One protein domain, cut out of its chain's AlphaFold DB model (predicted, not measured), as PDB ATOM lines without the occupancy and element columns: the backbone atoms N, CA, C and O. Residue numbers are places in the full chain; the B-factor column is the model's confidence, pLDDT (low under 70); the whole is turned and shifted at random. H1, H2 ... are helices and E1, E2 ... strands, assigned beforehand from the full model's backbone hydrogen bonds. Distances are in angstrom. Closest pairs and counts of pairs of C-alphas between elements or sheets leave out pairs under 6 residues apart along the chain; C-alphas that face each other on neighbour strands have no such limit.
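What this domain is: This is residues 209 to 349 of the 351 residues of the protein "Putative amidoligase enzyme" of Curtobacterium flaccumfaciens (UniProt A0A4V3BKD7). Helices gather round H1, near the middle of the model: the hairpin of H3 and H4 packs along one side of it, and the last turn of the long H6 meets it from another direction. The small two-stranded ribbon of E1 and E2 runs next to H6, and H8, near the end of the printed part, packs crosswise on H6. The printed part has 141 residues with eight named helices and two named strands, in the order E1, H1 to H5, E2, H6 to H8; the sheet E1 - E2 is antiparallel and the class is mostly helix. It is compact, with a radius of gyration of the C-alphas of 14.4 A and spans of 41 by 34 by 23 A.

How they stand to each other: E1, residues 209 to 212, is the antiparallel neighbour of E2, residues 298 to 305, with N 209 and O 301 2.9 A apart, within hydrogen-bond range. Residues 284 to 285 also pair with residues 300 to 301 of E2, antiparallel. H1, residues 219 to 231, touches H3, residues 254 to 262, opposite ways at a shallow tilt of 33 degrees, only just short of steep; their closest C-alphas, of Ala 223 and Val 260, are 5.1 A apart. H2, residues 233 to 240, has its C-alpha of Leu 240 5.8 A from that of Leu 304 in E2, the closest pair. H3 and H4, residues 266 to 276, form a helical hairpin at 19 degrees, closest at the C-alphas of Leu 256 and Val 276, 6.4 A. H5, residues 287 to 290, only just touches H4, with 3 pairs of C-alphas within 8 A, the closest those of Gln 270 and Leu 290, 5.4 A. H6, residues 310 to 327, touches H1 with residues 324 to 327 alone, at a steep tilt of 55 degrees, the closest C-alphas being those of Asn 224 and Cys 327, 4.9 A. H7, residues 336 to 339, touches no helix. H8, residues 343 to 348, is about perpendicular to H6 at 75 degrees and touches its residues 319 to 326 alone, closest at the C-alphas of Leu 323 and Ala 347, 4.7 A. Every O i to N i+4 pair is within hydrogen-bond range in H1, H2 and H8; the counts are 4 of 5 in H3, 4 of 7 in H4 and 13 of 14 in H6, while H5 and H7 are too short for such a pair.

Where its parts are: E1 begins at C-alpha 209, (19.722, -32.699, 35.231). From first to last C-alpha H1 is 17.3 A long, H4 15.5 A, E2 19.6 A and H6 25.5 A. H6 begins at C-alpha 310, (24.059, -41.085, 44.446), and H8 ends at C-alpha 348, (39.117, -29.894, 31.444).

The domain as a whole: The C-alphas farthest apart, of Asp 264 and Ile 308, are 43.6 A apart. The printed part has no cut. The link from H2 to H3, residues 241 to 253, is long. The mean pLDDT of the printed part is 94.8, and no printed residue is under 70.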
ATOM      1  N   LEU A 209      19.017 -33.751  34.508       98.62
ATOM      2  CA  LEU A 209      19.722 -32.699  35.231       98.62
ATOM      3  C   LEU A 209      19.231 -31.339  34.752       98.62
ATOM      4  O   LEU A 209      19.376 -31.021  33.574       98.62
ATOM      5  N   HIS A 210      18.732 -30.520  35.668       98.50
ATOM      6  CA  HIS A 210      18.276 -29.160  35.396       98.50
ATOM      7  C   HIS A 210      19.291 -28.150  35.918       98.50
ATOM      8  O   HIS A 210      19.338 -27.873  37.117       98.50
ATOM      9  N   PHE A 211      20.085 -27.581  35.019       98.19
ATOM     10  CA  PHE A 211      21.022 -26.504  35.329       98.19
ATOM     11  C   PHE A 211      20.369 -25.143  35.104       98.19
ATOM     12  O   PHE A 211      19.511 -25.010  34.236       98.19
ATOM     13  N   ASP A 212      20.814 -24.126  35.846       96.25
ATOM     14  CA  ASP A 212      20.416 -22.732  35.611       96.25
ATOM     15  C   ASP A 212      20.653 -22.320  34.147       96.25
ATOM     16  O   ASP A 212      21.769 -22.426  33.627       96.25
ATOM     17  N   GLY A 213      19.579 -21.891  33.481       96.12
ATOM     18  CA  GLY A 213      19.556 -21.563  32.063       96.12
ATOM     19  C   GLY A 213      20.050 -20.157  31.738       96.12
ATOM     20  O   GLY A 213      20.520 -19.926  30.623       96.12
ATOM     21  N   ALA A 214      20.012 -19.232  32.702       95.12
ATOM     22  CA  ALA A 214      20.286 -17.817  32.457       95.12
ATOM     23  C   ALA A 214      21.640 -17.543  31.759       95.12
ATOM     24  O   ALA A 214      21.657 -16.773  30.793       95.12
ATOM     25  N   PRO A 215      22.767 -18.195  32.128       96.19
ATOM     26  CA  PRO A 215      24.057 -17.993  31.453       96.19
ATOM     27  C   PRO A 215      24.073 -18.388  29.969       96.19
ATOM     28  O   PRO A 215      24.961 -17.972  29.227       96.19
ATOM     29  N   PHE A 216      23.106 -19.194  29.530       97.00
ATOM     30  CA  PHE A 216      23.018 -19.716  28.171       97.00
ATOM     31  C   PHE A 216      22.064 -18.917  27.279       97.00
ATOM     32  O   PHE A 216      21.914 -19.244  26.104       97.00
ATOM     33  N   ARG A 217      21.464 -17.831  27.789       94.94
ATOM     34  CA  ARG A 217      20.625 -16.898  27.016       94.94
ATOM     35  C   ARG A 217      21.449 -15.848  26.270       94.94
ATOM     36  O   ARG A 217      21.182 -14.649  26.325       94.94
ATOM     37  N   ALA A 218      22.496 -16.306  25.597       94.75
ATOM     38  CA  ALA A 218      23.378 -15.480  24.790       94.75
ATOM     39  C   ALA A 218      23.859 -16.273  23.567       94.75
ATOM     40  O   ALA A 218      24.020 -17.491  23.669       94.75
ATOM     41  N   PRO A 219      24.135 -15.618  22.419       95.81
ATOM     42  CA  PRO A 219      24.415 -16.323  21.167       95.81
ATOM     43  C   PRO A 219      25.601 -17.284  21.268       95.81
ATOM     44  O   PRO A 219      25.485 -18.432  20.859       95.81
ATOM     45  N   GLY A 220      26.714 -16.844  21.867       96.50
ATOM     46  CA  GLY A 220      27.918 -17.666  22.037       96.50
ATOM     47  C   GLY A 220      27.676 -18.908  22.906       96.50
ATOM     48  O   GLY A 220      27.783 -20.024  22.392       96.50
ATOM     49  N   PRO A 221      27.292 -18.742  24.188       97.69
ATOM     50  CA  PRO A 221      26.966 -19.855  25.075       97.69
ATOM     51  C   PRO A 221      25.925 -20.830  24.522       97.69
ATOM     52  O   PRO A 221      26.119 -22.044  24.589       97.69
ATOM     53  N   PHE A 222      24.849 -20.321  23.918       98.12
ATOM     54  CA  PHE A 222      23.830 -21.166  23.305       98.12
ATOM     55  C   PHE A 222      24.367 -21.937  22.098       98.12
ATOM     56  O   PHE A 222      24.145 -23.142  21.985       98.12
ATOM     57  N   ALA A 223      25.120 -21.279  21.212       97.88
ATOM     58  CA  ALA A 223      25.744 -21.946  20.075       97.88
ATOM     59  C   ALA A 223      26.701 -23.053  20.538       97.88
ATOM     60  O   ALA A 223      26.745 -24.125  19.942       97.88
ATOM     61  N   ASN A 224      27.426 -22.836  21.636       98.25
ATOM     62  CA  ASN A 224      28.283 -23.853  22.230       98.25
ATOM     63  C   ASN A 224      27.505 -25.031  22.830       98.25
ATOM     64  O   ASN A 224      27.971 -26.160  22.692       98.25
ATOM     65  N   LEU A 225      26.333 -24.809  23.438       98.19
ATOM     66  CA  LEU A 225      25.447 -25.910  23.845       98.19
ATOM     67  C   LEU A 225      25.010 -26.735  22.637       98.19
ATOM     68  O   LEU A 225      25.113 -27.961  22.652       98.19
ATOM     69  N   VAL A 226      24.548 -26.066  21.578       98.38
ATOM     70  CA  VAL A 226      24.103 -26.740  20.356       98.38
ATOM     71  C   VAL A 226      25.251 -27.531  19.735       98.38
ATOM     72  O   VAL A 226      25.066 -28.705  19.436       98.38
ATOM     73  N   ARG A 227      26.454 -26.954  19.613       98.38
ATOM     74  CA  ARG A 227      27.644 -27.667  19.115       98.38
ATOM     75  C   ARG A 227      27.997 -28.872  19.977       98.38
ATOM     76  O   ARG A 227      28.225 -29.944  19.427       98.38
ATOM     77  N   LEU A 228      28.010 -28.720  21.301       98.50
ATOM     78  CA  LEU A 228      28.291 -29.821  22.219       98.50
ATOM     79  C   LEU A 228      27.311 -30.981  21.985       98.50
ATOM     80  O   LEU A 228      27.732 -32.082  21.654       98.50
ATOM     81  N   PHE A 229      26.005 -30.739  22.064       98.19
ATOM     82  CA  PHE A 229      25.015 -31.817  21.963       98.19
ATOM     83  C   PHE A 229      24.745 -32.310  20.532       98.19
ATOM     84  O   PHE A 229      24.264 -33.430  20.365       98.19
ATOM     85  N   ALA A 230      25.042 -31.521  19.496       97.44
ATOM     86  CA  ALA A 230      24.858 -31.927  18.101       97.44
ATOM     87  C   ALA A 230      26.085 -32.640  17.513       97.44
ATOM     88  O   ALA A 230      25.909 -33.597  16.755       97.44
ATOM     89  N   LEU A 231      27.300 -32.176  17.842       97.44
ATOM     90  CA  LEU A 231      28.553 -32.695  17.283       97.44
ATOM     91  C   LEU A 231      29.168 -33.801  18.141       97.44
ATOM     92  O   LEU A 231      29.680 -34.756  17.580       97.44
ATOM     93  N   TRP A 232      29.098 -33.698  19.473       97.94
ATOM     94  CA  TRP A 232      29.698 -34.672  20.404       97.94
ATOM     95  C   TRP A 232      28.701 -35.700  20.921       97.94
ATOM     96  O   TRP A 232      28.867 -36.265  22.001       97.94
ATOM     97  N   ARG A 233      27.592 -35.888  20.209       96.56
ATOM     98  CA  ARG A 233      26.469 -36.682  20.702       96.56
ATOM     99  C   ARG A 233      26.889 -38.096  21.100       96.56
ATOM    100  O   ARG A 233      26.490 -38.573  22.161       96.56
ATOM    101  N   ASP A 234      27.656 -38.767  20.250       96.12
ATOM    102  CA  ASP A 234      27.995 -40.172  20.461       96.12
ATOM    103  C   ASP A 234      29.033 -40.318  21.582       96.12
ATOM    104  O   ASP A 234      28.885 -41.179  22.453       96.12
ATOM    105  N   GLU A 235      30.007 -39.409  21.655       97.44
ATOM    106  CA  GLU A 235      30.973 -39.318  22.749       97.44
ATOM    107  C   GLU A 235      30.288 -39.002  24.084       97.44
ATOM    108  O   GLU A 235      30.595 -39.642  25.089       97.44
ATOM    109  N   LEU A 236      29.328 -38.068  24.104       97.75
ATOM    110  CA  LEU A 236      28.520 -37.730  25.282       97.75
ATOM    111  C   LEU A 236      27.752 -38.949  25.780       97.75
ATOM    112  O   LEU A 236      27.831 -39.294  26.961       97.75
ATOM    113  N   ARG A 237      27.031 -39.628  24.882       97.12
ATOM    114  CA  ARG A 237      26.227 -40.799  25.245       97.12
ATOM    115  C   ARG A 237      27.097 -41.953  25.728       97.12
ATOM    116  O   ARG A 237      26.750 -42.608  26.710       97.12
ATOM    117  N   SER A 238      28.245 -42.169  25.090       96.81
ATOM    118  CA  SER A 238      29.223 -43.169  25.520       96.81
ATOM    119  C   SER A 238      29.813 -42.829  26.892       96.81
ATOM    120  O   SER A 238      29.841 -43.679  27.778       96.81
ATOM    121  N   ALA A 239      30.254 -41.585  27.101       96.81
ATOM    122  CA  ALA A 239      30.893 -41.157  28.343       96.81
ATOM    123  C   ALA A 239      29.933 -41.153  29.541       96.81
ATOM    124  O   ALA A 239      30.345 -41.464  30.659       96.81
ATOM    125  N   LEU A 240      28.660 -40.816  29.318       97.12
ATOM    126  CA  LEU A 240      27.626 -40.825  30.353       97.12
ATOM    127  C   LEU A 240      27.007 -42.216  30.552       97.12
ATOM    128  O   LEU A 240      26.384 -42.462  31.586       97.12
ATOM    129  N   GLY A 241      27.206 -43.140  29.609       97.00
ATOM    130  CA  GLY A 241      26.595 -44.466  29.629       97.00
ATOM    131  C   GLY A 241      25.084 -44.402  29.431       97.00
ATOM    132  O   GLY A 241      24.352 -45.060  30.164       97.00
ATOM    133  N   SER A 242      24.616 -43.570  28.497       97.19
ATOM    134  CA  SER A 242      23.189 -43.339  28.252       97.19
ATOM    135  C   SER A 242      22.418 -44.634  28.028       97.19
ATOM    136  O   SER A 242      22.857 -45.520  27.293       97.19
ATOM    137  N   ASN A 243      21.221 -44.705  28.609       97.00
ATOM    138  CA  ASN A 243      20.353 -45.865  28.484       97.00
ATOM    139  C   ASN A 243      19.815 -45.996  27.040       97.00
ATOM    140  O   ASN A 243      19.116 -45.096  26.569       97.00
ATOM    141  N   PRO A 244      20.099 -47.096  26.312       95.06
ATOM    142  CA  PRO A 244      19.567 -47.300  24.965       95.06
ATOM    143  C   PRO A 244      18.059 -47.595  24.944       95.06
ATOM    144  O   PRO A 244      17.452 -47.494  23.882       95.06
ATOM    145  N   ALA A 245      17.459 -47.967  26.080       95.88
ATOM    146  CA  ALA A 245      16.019 -48.182  26.196       95.88
ATOM    147  C   ALA A 245      15.233 -46.887  26.465       95.88
ATOM    148  O   ALA A 245      14.016 -46.891  26.322       95.88
ATOM    149  N   ALA A 246      15.896 -45.774  26.802       92.25
ATOM    150  CA  ALA A 246      15.229 -44.484  26.950       92.25
ATOM    151  C   ALA A 246      14.735 -43.993  25.575       92.25
ATOM    152  O   ALA A 246      15.528 -43.702  24.677       92.25
ATOM    153  N   THR A 247      13.414 -43.916  25.394       84.50
ATOM    154  CA  THR A 247      12.784 -43.661  24.084       84.50
ATOM    155  C   THR A 247      12.549 -42.178  23.783       84.50
ATOM    156  O   THR A 247      12.391 -41.799  22.623       84.50
ATOM    157  N   ARG A 248      12.551 -41.312  24.805       87.12
ATOM    158  CA  ARG A 248      12.261 -39.871  24.692       87.12
ATOM    159  C   ARG A 248      13.517 -38.991  24.594       87.12
ATOM    160  O   ARG A 248      13.566 -37.899  25.160       87.12
ATOM    161  N   VAL A 249      14.520 -39.466  23.858       91.00
ATOM    162  CA  VAL A 249      15.773 -38.750  23.572       91.00
ATOM    163  C   VAL A 249      16.123 -38.864  22.088       91.00
ATOM    164  O   VAL A 249      16.048 -39.940  21.495       91.00
ATOM    165  N   ARG A 250      16.501 -37.748  21.460       94.06
ATOM    166  CA  ARG A 250      16.832 -37.678  20.028       94.06
ATOM    167  C   ARG A 250      17.937 -36.656  19.757       94.06
ATOM    168  O   ARG A 250      18.154 -35.746  20.557       94.06
ATOM    169  N   ARG A 251      18.611 -36.803  18.612       95.75
ATOM    170  CA  ARG A 251      19.634 -35.859  18.125       95.75
ATOM    171  C   ARG A 251      18.997 -34.504  17.833       95.75
ATOM    172  O   ARG A 251      17.906 -34.482  17.271       95.75
ATOM    173  N   LEU A 252      19.668 -33.407  18.198       96.88
ATOM    174  CA  LEU A 252      19.237 -32.049  17.835       96.88
ATOM    175  C   LEU A 252      19.096 -31.903  16.304       96.88
ATOM    176  O   LEU A 252      19.863 -32.540  15.582       96.88
ATOM    177  N   PRO A 253      18.152 -31.088  15.793       96.19
ATOM    178  CA  PRO A 253      17.982 -30.907  14.352       96.19
ATOM    179  C   PRO A 253      19.216 -30.235  13.740       96.19
ATOM    180  O   PRO A 253      19.761 -29.297  14.330       96.19
ATOM    181  N   ASP A 254      19.642 -30.678  12.555       95.62
ATOM    182  CA  ASP A 254      20.799 -30.094  11.861       95.62
ATOM    183  C   ASP A 254      20.542 -28.613  11.507       95.62
ATOM    184  O   ASP A 254      21.463 -27.796  11.496       95.62
ATOM    185  N   GLU A 255      19.275 -28.229  11.324       96.44
ATOM    186  CA  GLU A 255      18.835 -26.849  11.120       96.44
ATOM    187  C   GLU A 255      19.139 -25.952  12.326       96.44
ATOM    188  O   GLU A 255      19.453 -24.776  12.142       96.44
ATOM    189  N   LEU A 256      19.094 -26.485  13.556       97.00
ATOM    190  CA  LEU A 256      19.470 -25.716  14.745       97.00
ATOM    191  C   LEU A 256      20.969 -25.429  14.744       97.00
ATOM    192  O   LEU A 256      21.383 -24.312  15.048       97.00
ATOM    193  N   LEU A 257      21.779 -26.432  14.390       96.19
ATOM    194  CA  LEU A 257      23.224 -26.274  14.289       96.19
ATOM    195  C   LEU A 257      23.583 -25.243  13.212       96.19
ATOM    196  O   LEU A 257      24.368 -24.341  13.478       96.19
ATOM    197  N   ALA A 258      22.964 -25.313  12.032       95.94
ATOM    198  CA  ALA A 258      23.166 -24.314  10.985       95.94
ATOM    199  C   ALA A 258      22.744 -22.905  11.439       95.94
ATOM    200  O   ALA A 258      23.456 -21.931  11.188       95.94
ATOM    201  N   LEU A 259      21.614 -22.793  12.148       96.06
ATOM    202  CA  LEU A 259      21.103 -21.517  12.639       96.06
ATOM    203  C   LEU A 259      22.103 -20.822  13.570       96.06
ATOM    204  O   LEU A 259      22.396 -19.642  13.367       96.06
ATOM    205  N   VAL A 260      22.656 -21.535  14.557       96.31
ATOM    206  CA  VAL A 260      23.568 -20.932  15.546       96.31
ATOM    207  C   VAL A 260      24.917 -20.496  14.964       96.31
ATOM    208  O   VAL A 260      25.606 -19.692  15.586       96.31
ATOM    209  N   GLU A 261      25.290 -20.982  13.777       92.94
ATOM    210  CA  GLU A 261      26.485 -20.522  13.053       92.94
ATOM    211  C   GLU A 261      26.266 -19.183  12.332       92.94
ATOM    212  O   GLU A 261      27.222 -18.470  12.041       92.94
ATOM    213  N   THR A 262      25.012 -18.839  12.031       92.75
ATOM    214  CA  THR A 262      24.671 -17.668  11.201       92.75
ATOM    215  C   THR A 262      23.889 -16.581  11.929       92.75
ATOM    216  O   THR A 262      23.726 -15.487  11.390       92.75
ATOM    217  N   ALA A 263      23.365 -16.870  13.122       88.69
ATOM    218  CA  ALA A 263      22.471 -15.960  13.819       88.69
ATOM    219  C   ALA A 263      23.192 -14.690  14.297       88.69
ATOM    220  O   ALA A 263      24.178 -14.751  15.033       88.69
ATOM    221  N   ASP A 264      22.637 -13.532  13.936       87.75
ATOM    222  CA  ASP A 264      23.129 -12.222  14.364       87.75
ATOM    223  C   ASP A 264      22.405 -11.764  15.639       87.75
ATOM    224  O   ASP A 264      21.411 -11.036  15.617       87.75
ATOM    225  N   GLY A 265      22.872 -12.272  16.780       91.94
ATOM    226  CA  GLY A 265      22.357 -11.890  18.092       91.94
ATOM    227  C   GLY A 265      21.206 -12.754  18.623       91.94
ATOM    228  O   GLY A 265      20.615 -13.588  17.939       91.94
ATOM    229  N   TRP A 266      20.901 -12.557  19.910       93.88
ATOM    230  CA  TRP A 266      19.990 -13.424  20.663       93.88
ATOM    231  C   TRP A 266      18.523 -13.344  20.206       93.88
ATOM    232  O   TRP A 266      17.934 -14.397  19.973       93.88
ATOM    233  N   PRO A 267      17.921 -12.154  19.993       92.31
ATOM    234  CA  PRO A 267      16.516 -12.074  19.581       92.31
ATOM    235  C   PRO A 267      16.245 -12.719  18.213       92.31
ATOM    236  O   PRO A 267      15.207 -13.358  18.016       92.31
ATOM    237  N   ALA A 268      17.190 -12.581  17.275       91.50
ATOM    238  CA  ALA A 268      17.100 -13.187  15.949       91.50
ATOM    239  C   ALA A 268      17.186 -14.717  16.037       91.50
ATOM    240  O   ALA A 268      16.351 -15.413  15.460       91.50
ATOM    241  N   LEU A 269      18.140 -15.231  16.825       93.62
ATOM    242  CA  LEU A 269      18.281 -16.658  17.112       93.62
ATOM    243  C   LEU A 269      17.003 -17.225  17.737       93.62
ATOM    244  O   LEU A 269      16.473 -18.218  17.243       93.62
ATOM    245  N   GLN A 270      16.485 -16.579  18.782       93.25
ATOM    246  CA  GLN A 270      15.293 -17.021  19.504       93.25
ATOM    247  C   GLN A 270      14.073 -17.120  18.577       93.25
ATOM    248  O   GLN A 270      13.377 -18.134  18.567       93.25
ATOM    249  N   THR A 271      13.858 -16.097  17.744       91.25
ATOM    250  CA  THR A 271      12.757 -16.069  16.769       91.25
ATOM    251  C   THR A 271      12.900 -17.180  15.730       91.25
ATOM    252  O   THR A 271      11.941 -17.896  15.447       91.25
ATOM    253  N   ALA A 272      14.098 -17.352  15.170       91.75
ATOM    254  CA  ALA A 272      14.347 -18.351  14.138       91.75
ATOM    255  C   ALA A 272      14.252 -19.790  14.677       91.75
ATOM    256  O   ALA A 272      13.740 -20.675  13.990       91.75
ATOM    257  N   ALA A 273      14.674 -20.025  15.923       92.31
ATOM    258  CA  ALA A 273      14.646 -21.347  16.540       92.31
ATOM    259  C   ALA A 273      13.218 -21.879  16.767       92.31
ATOM    260  O   ALA A 273      13.022 -23.096  16.794       92.31
ATOM    261  N   ALA A 274      12.208 -21.002  16.851       85.81
ATOM    262  CA  ALA A 274      10.803 -21.401  16.966       85.81
ATOM    263  C   ALA A 274      10.328 -22.268  15.780       85.81
ATOM    264  O   ALA A 274       9.464 -23.128  15.946       85.81
ATOM    265  N   GLY A 275      10.917 -22.085  14.593       85.81
ATOM    266  CA  GLY A 275      10.593 -22.853  13.387       85.81
ATOM    267  C   GLY A 275      11.290 -24.214  13.276       85.81
ATOM    268  O   GLY A 275      10.957 -24.991  12.389       85.81
ATOM    269  N   VAL A 276      12.242 -24.525  14.161       91.69
ATOM    270  CA  VAL A 276      13.129 -25.702  14.036       91.69
ATOM    271  C   VAL A 276      12.496 -26.988  14.603       91.69
ATOM    272  O   VAL A 276      13.070 -28.073  14.531       91.69
ATOM    273  N   GLY A 277      11.284 -26.907  15.164       89.00
ATOM    274  CA  GLY A 277      10.570 -28.082  15.683       89.00
ATOM    275  C   GLY A 277      11.178 -28.646  16.974       89.00
ATOM    276  O   GLY A 277      11.147 -29.861  17.218       89.00
ATOM    277  N   LEU A 278      11.751 -27.771  17.805       92.62
ATOM    278  CA  LEU A 278      12.258 -28.150  19.120       92.62
ATOM    279  C   LEU A 278      11.123 -28.595  20.056       92.62
ATOM    280  O   LEU A 278      10.024 -28.052  20.051       92.62
ATOM    281  N   THR A 279      11.399 -29.622  20.856       91.19
ATOM    282  CA  THR A 279      10.503 -30.217  21.861       91.19
ATOM    283  C   THR A 279      11.349 -30.629  23.068       91.19
ATOM    284  O   THR A 279      12.574 -30.549  23.000       91.19
ATOM    285  N   LYS A 280      10.739 -31.128  24.150       89.88
ATOM    286  CA  LYS A 280      11.502 -31.651  25.297       89.88
ATOM    287  C   LYS A 280      12.236 -32.978  25.022       89.88
ATOM    288  O   LYS A 280      13.103 -33.356  25.792       89.88
ATOM    289  N   PHE A 281      11.937 -33.681  23.925       92.12
ATOM    290  CA  PHE A 281      12.402 -35.061  23.679       92.12
ATOM    291  C   PHE A 281      13.758 -35.179  22.965       92.12
ATOM    292  O   PHE A 281      13.967 -36.098  22.173       92.12
ATOM    293  N   PHE A 282      14.676 -34.243  23.206       95.50
ATOM    294  CA  PHE A 282      16.055 -34.300  22.712       95.50
ATOM    295  C   PHE A 282      17.024 -34.710  23.823       95.50
ATOM    296  O   PHE A 282      16.665 -34.712  24.996       95.50
ATOM    297  N   ASP A 283      18.259 -35.053  23.448       97.31
ATOM    298  CA  ASP A 283      19.328 -35.372  24.407       97.31
ATOM    299  C   ASP A 283      19.564 -34.226  25.428       97.31
ATOM    300  O   ASP A 283      19.942 -34.454  26.581       97.31
ATOM    301  N   VAL A 284      19.277 -32.993  25.005       98.00
ATOM    302  CA  VAL A 284      19.161 -31.798  25.842       98.00
ATOM    303  C   VAL A 284      17.867 -31.065  25.488       98.00
ATOM    304  O   VAL A 284      17.594 -30.808  24.314       98.00
ATOM    305  N   ASN A 285      17.062 -30.715  26.485       96.69
ATOM    306  CA  ASN A 285      15.897 -29.867  26.291       96.69
ATOM    307  C   ASN A 285      16.302 -28.389  26.418       96.69
ATOM    308  O   ASN A 285      16.735 -27.920  27.471       96.69
ATOM    309  N   LEU A 286      16.157 -27.668  25.303       96.06
ATOM    310  CA  LEU A 286      16.499 -26.251  25.155       96.06
ATOM    311  C   LEU A 286      15.260 -25.355  25.016       96.06
ATOM    312  O   LEU A 286      15.409 -24.148  24.834       96.06
ATOM    313  N   THR A 287      14.039 -25.908  25.071       94.38
ATOM    314  CA  THR A 287      12.821 -25.129  24.789       94.38
ATOM    315  C   THR A 287      12.640 -23.993  25.785       94.38
ATOM    316  O   THR A 287      12.270 -22.895  25.388       94.38
ATOM    317  N   ALA A 288      12.970 -24.231  27.057       93.44
ATOM    318  CA  ALA A 288      12.923 -23.217  28.102       93.44
ATOM    319  C   ALA A 288      13.800 -22.001  27.779       93.44
ATOM    320  O   ALA A 288      13.345 -20.872  27.932       93.44
ATOM    321  N   LEU A 289      15.024 -22.214  27.281       94.75
ATOM    322  CA  LEU A 289      15.939 -21.121  26.934       94.75
ATOM    323  C   LEU A 289      15.392 -20.222  25.826       94.75
ATOM    324  O   LEU A 289      15.689 -19.033  25.794       94.75
ATOM    325  N   LEU A 290      14.614 -20.795  24.911       93.62
ATOM    326  CA  LEU A 290      14.049 -20.090  23.765       93.62
ATOM    327  C   LEU A 290      12.670 -19.491  24.061       93.62
ATOM    328  O   LEU A 290      12.168 -18.696  23.269       93.62
ATOM    329  N   ASP A 291      12.072 -19.831  25.199       91.06
ATOM    330  CA  ASP A 291      10.868 -19.178  25.692       91.06
ATOM    331  C   ASP A 291      11.218 -17.798  26.271       91.06
ATOM    332  O   ASP A 291      12.244 -17.620  26.940       91.06
ATOM    333  N   ALA A 292      10.380 -16.805  25.980       87.69
ATOM    334  CA  ALA A 292      10.505 -15.462  26.533       87.69
ATOM    335  C   ALA A 292      10.040 -15.400  27.997       87.69
ATOM    336  O   ALA A 292      10.543 -14.561  28.742       87.69
ATOM    337  N   ASP A 293       9.122 -16.283  28.401       88.62
ATOM    338  CA  ASP A 293       8.575 -16.360  29.759       88.62
ATOM    339  C   ASP A 293       8.545 -17.823  30.248       88.62
ATOM    340  O   ASP A 293       7.480 -18.433  30.392       88.62
ATOM    341  N   PRO A 294       9.723 -18.448  30.440       90.50
ATOM    342  CA  PRO A 294       9.804 -19.852  30.810       90.50
ATOM    343  C   PRO A 294       9.239 -20.097  32.214       90.50
ATOM    344  O   PRO A 294       9.607 -19.438  33.185       90.50
ATOM    345  N   VAL A 295       8.456 -21.166  32.368       85.56
ATOM    346  CA  VAL A 295       8.043 -21.647  33.703       85.56
ATOM    347  C   VAL A 295       9.256 -22.097  34.534       85.56
ATOM    348  O   VAL A 295       9.282 -21.930  35.754       85.56
ATOM    349  N   ARG A 296      10.268 -22.678  33.878       88.38
ATOM    350  CA  ARG A 296      11.558 -23.066  34.465       88.38
ATOM    351  C   ARG A 296      12.664 -22.617  33.517       88.38
ATOM    352  O   ARG A 296      12.709 -23.103  32.394       88.38
ATOM    353  N   ASP A 297      13.544 -21.717  33.949       93.19
ATOM    354  CA  ASP A 297      14.674 -21.271  33.126       93.19
ATOM    355  C   ASP A 297      15.870 -22.215  33.292       93.19
ATOM    356  O   ASP A 297      16.750 -21.984  34.123       93.19
ATOM    357  N   THR A 298      15.861 -23.337  32.564       96.50
ATOM    358  CA  THR A 298      16.866 -24.394  32.738       96.50
ATOM    359  C   THR A 298      17.415 -24.939  31.428       96.50
ATOM    360  O   THR A 298      16.670 -25.105  30.463       96.50
ATOM    361  N   VAL A 299      18.695 -25.321  31.440       97.88
ATOM    362  CA  VAL A 299      19.242 -26.328  30.520       97.88
ATOM    363  C   VAL A 299      18.979 -27.690  31.134       97.88
ATOM    364  O   VAL A 299      19.473 -27.982  32.224       97.88
ATOM    365  N   GLU A 300      18.211 -28.522  30.444       98.31
ATOM    366  CA  GLU A 300      17.854 -29.846  30.939       98.31
ATOM    367  C   GLU A 300      18.579 -30.931  30.138       98.31
ATOM    368  O   GLU A 300      18.310 -31.137  28.955       98.31
ATOM    369  N   VAL A 301      19.511 -31.635  30.779       98.50
ATOM    370  CA  VAL A 301      20.262 -32.746  30.180       98.50
ATOM    371  C   VAL A 301      19.546 -34.054  30.485       98.50
ATOM    372  O   VAL A 301      19.354 -34.381  31.653       98.50
ATOM    373  N   ARG A 302      19.180 -34.810  29.443       97.88
ATOM    374  CA  ARG A 302      18.238 -35.942  29.536       97.88
ATOM    375  C   ARG A 302      18.856 -37.311  29.228       97.88
ATOM    376  O   ARG A 302      18.151 -38.274  28.956       97.88
ATOM    377  N   ILE A 303      20.185 -37.389  29.195       97.19
ATOM    378  CA  ILE A 303      20.926 -38.553  28.676       97.19
ATOM    379  C   ILE A 303      21.719 -39.321  29.731       97.19
ATOM    380  O   ILE A 303      22.504 -40.202  29.374       97.19
ATOM    381  N   LEU A 304      21.546 -39.020  31.019       98.19
ATOM    382  CA  LEU A 304      22.121 -39.872  32.054       98.19
ATOM    383  C   LEU A 304      21.279 -41.152  32.163       98.19
ATOM    384  O   LEU A 304      20.051 -41.081  32.084       98.19
ATOM    385  N   PRO A 305      21.910 -42.326  32.336       97.88
ATOM    386  CA  PRO A 305      21.165 -43.546  32.606       97.88
ATOM    387  C   PRO A 305      20.432 -43.442  33.942       97.88
ATOM    388  O   PRO A 305      20.908 -42.777  34.866       97.88
ATOM    389  N   GLY A 306      19.318 -44.165  34.061       97.81
ATOM    390  CA  GLY A 306      18.675 -44.390  35.346       97.81
ATOM    391  C   GLY A 306      19.666 -44.919  36.382       97.81
ATOM    392  O   GLY A 306      20.516 -45.767  36.094       97.81
ATOM    393  N   SER A 307      19.562 -44.405  37.600       98.31
ATOM    394  CA  SER A 307      20.409 -44.801  38.717       98.31
ATOM    395  C   SER A 307      19.643 -44.645  40.019       98.31
ATOM    396  O   SER A 307      18.908 -43.682  40.212       98.31
ATOM    397  N   ILE A 308      19.869 -45.580  40.938       98.31
ATOM    398  CA  ILE A 308      19.427 -45.478  42.331       98.31
ATOM    399  C   ILE A 308      20.612 -45.200  43.266       98.31
ATOM    400  O   ILE A 308      20.483 -45.292  44.480       98.31
ATOM    401  N   ASP A 309      21.779 -44.887  42.711       98.00
ATOM    402  CA  ASP A 309      23.021 -44.640  43.434       98.00
ATOM    403  C   ASP A 309      23.467 -43.178  43.277       98.00
ATOM    404  O   ASP A 309      23.536 -42.656  42.157       98.00
ATOM    405  N   ALA A 310      23.738 -42.511  44.405       98.25
ATOM    406  CA  ALA A 310      24.059 -41.085  44.446       98.25
ATOM    407  C   ALA A 310      25.471 -40.778  43.920       98.25
ATOM    408  O   ALA A 310      25.662 -39.747  43.262       98.25
ATOM    409  N   ASP A 311      26.445 -41.664  44.140       97.81
ATOM    410  CA  ASP A 311      27.801 -41.512  43.606       97.81
ATOM    411  C   ASP A 311      27.747 -41.524  42.073       97.81
ATOM    412  O   ASP A 311      28.184 -40.572  41.421       97.81
ATOM    413  N   GLY A 312      27.079 -42.524  41.490       96.94
ATOM    414  CA  GLY A 312      26.937 -42.643  40.041       96.94
ATOM    415  C   GLY A 312      26.249 -41.445  39.374       96.94
ATOM    416  O   GLY A 312      26.621 -41.069  38.255       96.94
ATOM    417  N   ILE A 313      25.268 -40.825  40.042       98.50
ATOM    418  CA  ILE A 313      24.598 -39.613  39.545       98.50
ATOM    419  C   ILE A 313      25.531 -38.405  39.644       98.50
ATOM    420  O   ILE A 313      25.707 -37.681  38.663       98.50
ATOM    421  N   THR A 314      26.150 -38.185  40.805       98.50
ATOM    422  CA  THR A 314      26.978 -36.992  41.036       98.50
ATOM    423  C   THR A 314      28.269 -36.989  40.219       98.50
ATOM    424  O   THR A 314      28.679 -35.932  39.742       98.50
ATOM    425  N   GLU A 315      28.878 -38.148  39.969       97.69
ATOM    426  CA  GLU A 315      30.038 -38.275  39.080       97.69
ATOM    427  C   GLU A 315      29.716 -37.862  37.639       97.69
ATOM    428  O   GLU A 315      30.459 -37.092  37.023       97.69
ATOM    429  N   ARG A 316      28.580 -38.327  37.103       98.06
ATOM    430  CA  ARG A 316      28.129 -37.969  35.750       98.06
ATOM    431  C   ARG A 316      27.699 -36.513  35.668       98.06
ATOM    432  O   ARG A 316      28.076 -35.821  34.724       98.06
ATOM    433  N   ALA A 317      26.977 -36.027  36.674       98.38
ATOM    434  CA  ALA A 317      26.596 -34.624  36.768       98.38
ATOM    435  C   ALA A 317      27.823 -33.701  36.787       98.38
ATOM    436  O   ALA A 317      27.779 -32.632  36.188       98.38
ATOM    437  N   ALA A 318      28.944 -34.123  37.381       97.88
ATOM    438  CA  ALA A 318      30.163 -33.319  37.408       97.88
ATOM    439  C   ALA A 318      30.847 -33.225  36.043       97.88
ATOM    440  O   ALA A 318      31.439 -32.195  35.726       97.88
ATOM    441  N   LEU A 319      30.790 -34.288  35.233       97.62
ATOM    442  CA  LEU A 319      31.242 -34.217  33.842       97.62
ATOM    443  C   LEU A 319      30.379 -33.225  33.054       97.62
ATOM    444  O   LEU A 319      30.921 -32.371  32.357       97.62
ATOM    445  N   VAL A 320      29.054 -33.304  33.206       98.31
ATOM    446  CA  VAL A 320      28.126 -32.368  32.558       98.31
ATOM    447  C   VAL A 320      28.383 -30.931  33.016       98.31
ATOM    448  O   VAL A 320      28.486 -30.053  32.171       98.31
ATOM    449  N   GLU A 321      28.571 -30.686  34.316       97.62
ATOM    450  CA  GLU A 321      28.893 -29.362  34.867       97.62
ATOM    451  C   GLU A 321      30.120 -28.742  34.183       97.62
ATOM    452  O   GLU A 321      30.030 -27.622  33.683       97.62
ATOM    453  N   ARG A 322      31.226 -29.489  34.061       97.50
ATOM    454  CA  ARG A 322      32.444 -28.992  33.396       97.50
ATOM    455  C   ARG A 322      32.246 -28.728  31.904       97.50
ATOM    456  O   ARG A 322      32.755 -27.744  31.373       97.50
ATOM    457  N   LEU A 323      31.481 -29.574  31.216       98.00
ATOM    458  CA  LEU A 323      31.150 -29.363  29.803       98.00
ATOM    459  C   LEU A 323      30.260 -28.129  29.603       98.00
ATOM    460  O   LEU A 323      30.451 -27.374  28.653       98.00
ATOM    461  N   LEU A 324      29.323 -27.886  30.517       98.00
ATOM    462  CA  LEU A 324      28.502 -26.680  30.515       98.00
ATOM    463  C   LEU A 324      29.330 -25.429  30.839       98.00
ATOM    464  O   LEU A 324      29.110 -24.392  30.215       98.00
ATOM    465  N   ASP A 325      30.314 -25.520  31.738       97.00
ATOM    466  CA  ASP A 325      31.280 -24.438  31.961       97.00
ATOM    467  C   ASP A 325      32.088 -24.152  30.686       97.00
ATOM    468  O   ASP A 325      32.249 -22.991  30.304       97.00
ATOM    469  N   ARG A 326      32.512 -25.197  29.958       96.94
ATOM    470  CA  ARG A 326      33.188 -25.049  28.662       96.94
ATOM    471  C   ARG A 326      32.319 -24.306  27.651       96.94
ATOM    472  O   ARG A 326      32.853 -23.518  26.869       96.94
ATOM    473  N   CYS A 327      31.004 -24.510  27.665       97.94
ATOM    474  CA  CYS A 327      30.101 -23.794  26.769       97.94
ATOM    475  C   CYS A 327      30.050 -22.281  27.037       97.94
ATOM    476  O   CYS A 327      29.733 -21.536  26.114       97.94
ATOM    477  N   LEU A 328      30.402 -21.812  28.238       97.12
ATOM    478  CA  LEU A 328      30.409 -20.382  28.571       97.12
ATOM    479  C   LEU A 328      31.636 -19.618  28.050       97.12
ATOM    480  O   LEU A 328      31.625 -18.387  28.065       97.12
ATOM    481  N   LEU A 329      32.681 -20.314  27.595       96.12
ATOM    482  CA  LEU A 329      33.870 -19.670  27.035       96.12
ATOM    483  C   LEU A 329      33.582 -19.048  25.659       96.12
ATOM    484  O   LEU A 329      32.714 -19.511  24.914       96.12
ATOM    485  N   SER A 330      34.343 -18.009  25.307       94.12
ATOM    486  CA  SER A 330      34.225 -17.325  24.010       94.12
ATOM    487  C   SER A 330      34.614 -18.210  22.830       94.12
ATOM    488  O   SER A 330      34.077 -18.062  21.734       94.12
ATOM    489  N   GLU A 331      35.554 -19.127  23.044       95.19
ATOM    490  CA  GLU A 331      36.029 -20.060  22.042       95.19
ATOM    491  C   GLU A 331      34.911 -21.044  21.685       95.19
ATOM    492  O   GLU A 331      34.400 -21.738  22.574       95.19
ATOM    493  N   PRO A 332      34.561 -21.191  20.395       96.31
ATOM    494  CA  PRO A 332      33.589 -22.186  19.974       96.31
ATOM    495  C   PRO A 332      33.971 -23.590  20.447       96.31
ATOM    496  O   PRO A 332      35.149 -23.957  20.432       96.31
ATOM    497  N   VAL A 333      32.985 -24.389  20.855       97.00
ATOM    498  CA  VAL A 333      33.193 -25.829  21.075       97.00
ATOM    499  C   VAL A 333      33.621 -26.458  19.736       97.00
ATOM    500  O   VAL A 333      32.860 -26.373  18.769       97.00
ATOM    501  N   PRO A 334      34.834 -27.036  19.634       96.00
ATOM    502  CA  PRO A 334      35.320 -27.641  18.393       96.00
ATOM    503  C   PRO A 334      34.546 -28.924  18.068       96.00
ATOM    504  O   PRO A 334      33.896 -29.489  18.943       96.00
ATOM    505  N   SER A 335      34.640 -29.423  16.834       95.50
ATOM    506  CA  SER A 335      34.141 -30.766  16.509       95.50
ATOM    507  C   SER A 335      35.025 -31.856  17.144       95.50
ATOM    508  O   SER A 335      36.208 -31.586  17.407       95.50
ATOM    509  N   PRO A 336      34.506 -33.082  17.358       94.44
ATOM    510  CA  PRO A 336      35.296 -34.194  17.886       94.44
ATOM    511  C   PRO A 336      36.590 -34.439  17.103       94.44
ATOM    512  O   PRO A 336      37.647 -34.606  17.708       94.44
ATOM    513  N   GLU A 337      36.567 -34.360  15.769       94.12
ATOM    514  CA  GLU A 337      37.751 -34.600  14.930       94.12
ATOM    515  C   GLU A 337      38.855 -33.569  15.183       94.12
ATOM    516  O   GLU A 337      40.039 -33.902  15.174       94.12
ATOM    517  N   ARG A 338      38.477 -32.310  15.439       91.69
ATOM    518  CA  ARG A 338      39.430 -31.230  15.737       91.69
ATOM    519  C   ARG A 338      39.993 -31.315  17.152       91.69
ATOM    520  O   ARG A 338      41.094 -30.830  17.387       91.69
ATOM    521  N   ALA A 339      39.244 -31.906  18.076       89.94
ATOM    522  CA  ALA A 339      39.625 -32.060  19.476       89.94
ATOM    523  C   ALA A 339      40.237 -33.434  19.804       89.94
ATOM    524  O   ALA A 339      40.559 -33.697  20.958       89.94
ATOM    525  N   GLY A 340      40.383 -34.320  18.812       90.31
ATOM    526  CA  GLY A 340      40.915 -35.670  19.007       90.31
ATOM    527  C   GLY A 340      39.942 -36.653  19.672       90.31
ATOM    528  O   GLY A 340      40.382 -37.694  20.149       90.31
ATOM    529  N   GLY A 341      38.644 -36.339  19.716       89.50
ATOM    530  CA  GLY A 341      37.586 -37.214  20.239       89.50
ATOM    531  C   GLY A 341      37.571 -37.398  21.762       89.50
ATOM    532  O   GLY A 341      36.790 -38.201  22.268       89.50
ATOM    533  N   ASP A 342      38.402 -36.672  22.515       91.81
ATOM    534  CA  ASP A 342      38.461 -36.784  23.976       91.81
ATOM    535  C   ASP A 342      37.541 -35.760  24.660       91.81
ATOM    536  O   ASP A 342      37.883 -34.592  24.863       91.81
ATOM    537  N   LEU A 343      36.352 -36.225  25.051       92.44
ATOM    538  CA  LEU A 343      35.357 -35.410  25.749       92.44
ATOM    539  C   LEU A 343      35.848 -34.926  27.126       92.44
ATOM    540  O   LEU A 343      35.446 -33.855  27.580       92.44
ATOM    541  N   ARG A 344      36.715 -35.685  27.811       90.62
ATOM    542  CA  ARG A 344      37.255 -35.267  29.115       90.62
ATOM    543  C   ARG A 344      38.261 -34.139  28.934       90.62
ATOM    544  O   ARG A 344      38.168 -33.145  29.643       90.62
ATOM    545  N   ALA A 345      39.127 -34.239  27.927       91.00
ATOM    546  CA  ALA A 345      40.029 -33.148  27.568       91.00
ATOM    547  C   ALA A 345      39.263 -31.869  27.185       91.00
ATOM    548  O   ALA A 345      39.677 -30.771  27.561       91.00
ATOM    549  N   LEU A 346      38.120 -31.996  26.494       92.25
ATOM    550  CA  LEU A 346      37.237 -30.859  26.214       92.25
ATOM    551  C   LEU A 346      36.689 -30.222  27.503       92.25
ATOM    552  O   LEU A 346      36.649 -28.995  27.606       92.25
ATOM    553  N   ALA A 347      36.270 -31.042  28.470       90.62
ATOM    554  CA  ALA A 347      35.729 -30.586  29.751       90.62
ATOM    555  C   ALA A 347      36.786 -29.913  30.643       90.62
ATOM    556  O   ALA A 347      36.468 -28.985  31.383       90.62
ATOM    557  N   ASP A 348      38.037 -30.363  30.570       87.06
ATOM    558  CA  ASP A 348      39.117 -29.894  31.444       87.06
ATOM    559  C   ASP A 348      39.795 -28.607  30.928       87.06
ATOM    560  O   ASP A 348      40.596 -28.003  31.638       87.06
ATOM    561  N   HIS A 349      39.420 -28.113  29.740       72.88
ATOM    562  CA  HIS A 349      39.928 -26.866  29.137       72.88
ATOM    563  C   HIS A 349      39.447 -25.571  29.837       72.88
ATOM    564  O   HIS A 349      39.513 -24.487  29.261       72.88
TER     565      HIS A 349